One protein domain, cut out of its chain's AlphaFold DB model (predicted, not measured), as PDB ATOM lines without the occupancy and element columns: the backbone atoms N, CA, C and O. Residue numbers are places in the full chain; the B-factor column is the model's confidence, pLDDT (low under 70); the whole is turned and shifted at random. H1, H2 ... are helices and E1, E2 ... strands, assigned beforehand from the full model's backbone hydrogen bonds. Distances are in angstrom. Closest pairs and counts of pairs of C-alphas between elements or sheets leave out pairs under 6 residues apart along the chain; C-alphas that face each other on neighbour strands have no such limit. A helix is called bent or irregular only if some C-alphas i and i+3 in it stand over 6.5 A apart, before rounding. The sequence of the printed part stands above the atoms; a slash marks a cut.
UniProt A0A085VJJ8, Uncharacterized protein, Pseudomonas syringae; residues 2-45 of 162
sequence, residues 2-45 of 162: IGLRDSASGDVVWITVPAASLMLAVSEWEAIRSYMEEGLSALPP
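What this domain is: This is residues 2 to 45 of the 162 residues of an uncharacterized protein of Pseudomonas syringae (UniProt A0A085VJJ8). The model is an open V: a small two-stranded hairpin, E1 and E2, makes one arm, and a single helix, H1, makes the other. Residues 16 to 21 join the two at the point of the V, and E1 and H1 stay apart across its open middle; after H1 the last residues, 39 to 45, turn off at the far end of the helix as a short tail, and residues 36 to 41, of which 36 to 38 belong to H1, stand free. The printed part has 44 residues, with two named strands followed by one named helix, in the order E1, E2, H1. The sheet has the order E1 - E2 and is antiparallel, and the class is mixed, helices and strands. The whole is loose, with a radius of gyration of the C-alphas of 13.3 A, and flat, with spans of 36 by 26 by 13 A.

How they stand to each other: Strand E1, residues 2 to 5, and strand E2, residues 12 to 15, are antiparallel neighbours, with 151 degrees between their N-to-C directions. They form a hairpin. The C-alphas of Gly 3 and Trp 14 face each other at 4.6 A, and those of Arg 5 and Val 12 also at 4.6 A. N of Ile 2 and O of Ile 15 are within hydrogen-bond range at 2.8 A, as are N of Val 13 and O of Leu 4, also at 2.8 A. Helix H1, residues 22 to 38, is apart from E1, with no C-alpha of the one within 8 A of the other. In H1 every O i to N i+4 pair is within hydrogen-bond range. Residues 36 to 41, of which 36 to 38 belong to H1, stand free.

Where its parts are: E1 begins at Ile 2, whose C-alpha is at (28.998, 74.230, 45.254), and measures 10.0 A from its first to its last C-alpha. E2 runs from Val 12 to Ile 15 and measures 9.9 A; its last C-alpha is at (24.111, 73.974, 46.844). H1 runs from Leu 22 to Glu 38, 23.8 A between its first and last C-alphas, and ends with C-alpha 38 at (40.494, 86.644, 34.967). H1 is not bent.

The domain as a whole: The two C-alphas farthest apart are those of Ser 9 and Pro 45, at 36.9 A. The first and last printed C-alphas, of Ile 2 and Pro 45, are 24.0 A apart. The printed part has no cut. The links E1 to E2 and E2 to H1 are short, with 6 residues each, and no link is long. The mean pLDDT of the printed part is 88.2, and no printed residue is under 70.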
ATOM      1  N   ILE A   2      28.153  73.128  44.773       81.19
ATOM      2  CA  ILE A   2      28.998  74.230  45.254       81.19
ATOM      3  C   ILE A   2      28.907  74.246  46.779       81.19
ATOM      4  O   ILE A   2      27.804  74.263  47.325       81.19
ATOM      5  N   GLY A   3      30.050  74.191  47.462       85.81
ATOM      6  CA  GLY A   3      30.123  74.301  48.917       85.81
ATOM      7  C   GLY A   3      30.319  75.754  49.332       85.81
ATOM      8  O   GLY A   3      31.276  76.391  48.898       85.81
ATOM      9  N   LEU A   4      29.430  76.270  50.174       85.19
ATOM     10  CA  LEU A   4      29.548  77.579  50.806       85.19
ATOM     11  C   LEU A   4      29.854  77.376  52.286       85.19
ATOM     12  O   LEU A   4      29.199  76.581  52.955       85.19
ATOM     13  N   ARG A   5      30.855  78.089  52.798       87.62
ATOM     14  CA  ARG A   5      31.176  78.090  54.223       87.62
ATOM     15  C   ARG A   5      30.564  79.330  54.854       87.62
ATOM     16  O   ARG A   5      30.870  80.440  54.419       87.62
ATOM     17  N   ASP A   6      29.734  79.138  55.869       87.44
ATOM     18  CA  ASP A   6      29.257  80.255  56.674       87.44
ATOM     19  C   ASP A   6      30.419  80.810  57.512       87.44
ATOM     20  O   ASP A   6      31.134  80.064  58.188       87.44
ATOM     21  N   SER A   7      30.634  82.123  57.433       84.69
ATOM     22  CA  SER A   7      31.724  82.807  58.130       84.69
ATOM     23  C   SER A   7      31.476  82.922  59.634       84.69
ATOM     24  O   SER A   7      32.443  83.030  60.387       84.69
ATOM     25  N   ALA A   8      30.214  82.873  60.075       84.62
ATOM     26  CA  ALA A   8      29.844  83.001  61.482       84.62
ATOM     27  C   ALA A   8      29.810  81.649  62.216       84.62
ATOM     28  O   ALA A   8      30.384  81.529  63.296       84.62
ATOM     29  N   SER A   9      29.146  80.636  61.647       85.44
ATOM     30  CA  SER A   9      29.008  79.309  62.275       85.44
ATOM     31  C   SER A   9      30.128  78.326  61.918       85.44
ATOM     32  O   SER A   9      30.399  77.400  62.678       85.44
ATOM     33  N   GLY A  10      30.805  78.517  60.779       87.19
ATOM     34  CA  GLY A  10      31.777  77.558  60.250       87.19
ATOM     35  C   GLY A  10      31.147  76.333  59.576       87.19
ATOM     36  O   GLY A  10      31.891  75.452  59.124       87.19
ATOM     37  N   ASP A  11      29.820  76.287  59.467       90.25
ATOM     38  CA  ASP A  11      29.103  75.214  58.789       90.25
ATOM     39  C   ASP A  11      29.328  75.264  57.273       90.25
ATOM     40  O   ASP A  11      29.492  76.327  56.666       90.25
ATOM     41  N   VAL A  12      29.350  74.082  56.649       89.00
ATOM     42  CA  VAL A  12      29.441  73.943  55.192       89.00
ATOM     43  C   VAL A  12      28.064  73.603  54.650       89.00
ATOM     44  O   VAL A  12      27.531  72.521  54.898       89.00
ATOM     45  N   VAL A  13      27.507  74.528  53.879       89.00
ATOM     46  CA  VAL A  13      26.242  74.360  53.173       89.00
ATOM     47  C   VAL A  13      26.536  73.974  51.731       89.00
ATOM     48  O   VAL A  13      27.393  74.562  51.075       89.00
ATOM     49  N   TRP A  14      25.809  72.987  51.218       87.31
ATOM     50  CA  TRP A  14      25.960  72.520  49.844       87.31
ATOM     51  C   TRP A  14      24.787  72.984  48.993       87.31
ATOM     52  O   TRP A  14      23.632  72.704  49.308       87.31
ATOM     53  N   ILE A  15      25.089  73.644  47.877       86.88
ATOM     54  CA  ILE A  15      24.111  73.974  46.844       86.88
ATOM     55  C   ILE A  15      24.288  72.996  45.685       86.88
ATOM     56  O   ILE A  15      25.369  72.859  45.104       86.88
ATOM     57  N   THR A  16      23.204  72.314  45.328       85.06
ATOM     58  CA  THR A  16      23.141  71.520  44.099       85.06
ATOM     59  C   THR A  16      22.367  72.317  43.067       85.06
ATOM     60  O   THR A  16      21.155  72.461  43.182       85.06
ATOM     61  N   VAL A  17      23.082  72.852  42.079       83.19
ATOM     62  CA  VAL A  17      22.474  73.501  40.917       83.19
ATOM     63  C   VAL A  17      22.177  72.406  39.888       83.19
ATOM     64  O   VAL A  17      23.114  71.714  39.476       83.19
ATOM     65  N   PRO A  18      20.904  72.161  39.533       83.75
ATOM     66  CA  PRO A  18      20.569  71.206  38.489       83.75
ATOM     67  C   PRO A  18      20.949  71.784  37.122       83.75
ATOM     68  O   PRO A  18      20.557  72.898  36.794       83.75
ATOM     69  N   ALA A  19      21.667  71.005  36.315       84.69
ATOM     70  CA  ALA A  19      21.977  71.342  34.930       84.69
ATOM     71  C   ALA A  19      21.258  70.370  33.988       84.69
ATOM     72  O   ALA A  19      21.212  69.164  34.242       84.69
ATOM     73  N   ALA A  20      20.713  70.880  32.881       81.44
ATOM     74  CA  ALA A  20      19.932  70.073  31.940       81.44
ATOM     75  C   ALA A  20      20.786  69.084  31.121       81.44
ATOM     76  O   ALA A  20      20.262  68.114  30.574       81.44
ATOM     77  N   SER A  21      22.101  69.306  31.030       87.25
ATOM     78  CA  SER A  21      23.045  68.382  30.398       87.25
ATOM     79  C   SER A  21      24.454  68.546  30.971       87.25
ATOM     80  O   SER A  21      24.781  69.581  31.551       87.25
ATOM     81  N   LEU A  22      25.313  67.543  30.758       89.12
ATOM     82  CA  LEU A  22      26.728  67.627  31.132       89.12
ATOM     83  C   LEU A  22      27.432  68.801  30.441       89.12
ATOM     84  O   LEU A  22      28.226  69.487  31.067       89.12
ATOM     85  N   MET A  23      27.125  69.050  29.165       87.81
ATOM     86  CA  MET A  23      27.729  70.147  28.406       87.81
ATOM     87  C   MET A  23      27.398  71.507  29.025       87.81
ATOM     88  O   MET A  23      28.290  72.335  29.179       87.81
ATOM     89  N   LEU A  24      26.141  71.706  29.438       86.75
ATOM     90  CA  LEU A  24      25.733  72.926  30.137       86.75
ATOM     91  C   LEU A  24      26.432  73.047  31.495       86.75
ATOM     92  O   LEU A  24      27.008  74.092  31.779       86.75
ATOM     93  N   ALA A  25      26.493  71.960  32.272       89.50
ATOM     94  CA  ALA A  25      27.197  71.947  33.556       89.50
ATOM     95  C   ALA A  25      28.686  72.317  33.417       89.50
ATOM     96  O   ALA A  25      29.219  73.074  34.224       89.50
ATOM     97  N   VAL A  26      29.353  71.798  32.380       91.81
ATOM     98  CA  VAL A  26      30.750  72.135  32.074       91.81
ATOM     99  C   VAL A  26      30.872  73.597  31.650       91.81
ATOM    100  O   VAL A  26      31.774  74.277  32.127       91.81
ATOM    101  N   SER A  27      29.962  74.111  30.818       88.88
ATOM    102  CA  SER A  27      29.999  75.523  30.410       88.88
ATOM    103  C   SER A  27      29.774  76.493  31.573       88.88
ATOM    104  O   SER A  27      30.468  77.503  31.660       88.88
ATOM    105  N   GLU A  28      28.865  76.172  32.499       89.19
ATOM    106  CA  GLU A  28      28.631  76.963  33.711       89.19
ATOM    107  C   GLU A  28      29.866  76.951  34.616       89.19
ATOM    108  O   GLU A  28      30.273  77.992  35.133       89.19
ATOM    109  N   TRP A  29      30.497  75.783  34.774       90.62
ATOM    110  CA  TRP A  29      31.726  75.653  35.551       90.62
ATOM    111  C   TRP A  29      32.880  76.459  34.951       90.62
ATOM    112  O   TRP A  29      33.550  77.195  35.674       90.62
ATOM    113  N   GLU A  30      33.091  76.362  33.637       92.62
ATOM    114  CA  GLU A  30      34.124  77.131  32.940       92.62
ATOM    115  C   GLU A  30      33.876  78.639  33.043       92.62
ATOM    116  O   GLU A  30      34.815  79.385  33.301       92.62
ATOM    117  N   ALA A  31      32.621  79.095  32.951       91.06
ATOM    118  CA  ALA A  31      32.291  80.508  33.137       91.06
ATOM    119  C   ALA A  31      32.641  81.004  34.552       91.06
ATOM    120  O   ALA A  31      33.255  82.062  34.700       91.06
ATOM    121  N   ILE A  32      32.303  80.230  35.593       91.06
ATOM    122  CA  ILE A  32      32.660  80.558  36.984       91.06
ATOM    123  C   ILE A  32      34.182  80.596  37.151       91.06
ATOM    124  O   ILE A  32      34.716  81.543  37.728       91.06
ATOM    125  N   ARG A  33      34.885  79.585  36.632       92.81
ATOM    126  CA  ARG A  33      36.344  79.481  36.715       92.81
ATOM    127  C   ARG A  33      37.021  80.671  36.030       92.81
ATOM    128  O   ARG A  33      37.824  81.348  36.665       92.81
ATOM    129  N   SER A  34      36.649  80.974  34.787       94.12
ATOM    130  CA  SER A  34      37.165  82.128  34.041       94.12
ATOM    131  C   SER A  34      36.894  83.446  34.764       94.12
ATOM    132  O   SER A  34      37.790  84.277  34.873       94.12
ATOM    133  N   TYR A  35      35.699  83.624  35.335       93.38
ATOM    134  CA  TYR A  35      35.402  84.799  36.154       93.38
ATOM    135  C   TYR A  35      36.303  84.903  37.392       93.38
ATOM    136  O   TYR A  35      36.765  85.993  37.726       93.38
ATOM    137  N   MET A  36      36.565  83.789  38.080       94.38
ATOM    138  CA  MET A  36      37.419  83.774  39.272       94.38
ATOM    139  C   MET A  36      38.899  84.026  38.953       94.38
ATOM    140  O   MET A  36      39.592  84.627  39.771       94.38
ATOM    141  N   GLU A  37      39.388  83.564  37.801       95.00
ATOM    142  CA  GLU A  37      40.798  83.692  37.406       95.00
ATOM    143  C   GLU A  37      41.112  85.039  36.743       95.00
ATOM    144  O   GLU A  37      42.137  85.654  37.037       95.00
ATOM    145  N   GLU A  38      40.235  85.509  35.859       94.44
ATOM    146  CA  GLU A  38      40.494  86.644  34.967       94.44
ATOM    147  C   GLU A  38      39.545  87.834  35.216       94.44
ATOM    148  O   GLU A  38      39.731  88.918  34.659       94.44
ATOM    149  N   GLY A  39      38.538  87.673  36.079       90.19
ATOM    150  CA  GLY A  39      37.561  88.708  36.402       90.19
ATOM    151  C   GLY A  39      36.454  88.863  35.355       90.19
ATOM    152  O   GLY A  39      36.237  88.025  34.483       90.19
ATOM    153  N   LEU A  40      35.715  89.976  35.438       88.69
ATOM    154  CA  LEU A  40      34.523  90.227  34.614       88.69
ATOM    155  C   LEU A  40      34.812  90.242  33.101       88.69
ATOM    156  O   LEU A  40      33.934  89.910  32.314       88.69
ATOM    157  N   SER A  41      36.027  90.615  32.693       89.19
ATOM    158  CA  SER A  41      36.421  90.701  31.280       89.19
ATOM    159  C   SER A  41      36.491  89.355  30.561       89.19
ATOM    160  O   SER A  41      36.474  89.343  29.334       89.19
ATOM    161  N   ALA A  42      36.579  88.246  31.299       89.50
ATOM    162  CA  ALA A  42      36.639  86.903  30.727       89.50
ATOM    163  C   ALA A  42      35.262  86.292  30.459       89.50
ATOM    164  O   ALA A  42      35.154  85.267  29.784       89.50
ATOM    165  N   LEU A  43      34.200  86.909  30.983       87.19
ATOM    166  CA  LEU A  43      32.847  86.462  30.710       87.19
ATOM    167  C   LEU A  43      32.399  86.941  29.324       87.19
ATOM    168  O   LEU A  43      32.703  88.072  28.929       87.19
ATOM    169  N   PRO A  44      31.646  86.110  28.580       83.06
ATOM    170  CA  PRO A  44      31.007  86.569  27.359       83.06
ATOM    171  C   PRO A  44      30.070  87.747  27.677       83.06
ATOM    172  O   PRO A  44      29.542  87.838  28.793       83.06
ATOM    173  N   PRO A  45      29.840  88.654  26.712       83.56
ATOM    174  CA  PRO A  45      28.873  89.725  26.900       83.56
ATOM    175  C   PRO A  45      27.499  89.134  27.248       83.56
ATOM    176  O   PRO A  45      27.171  88.038  26.778       83.56
TER     177      PRO A  45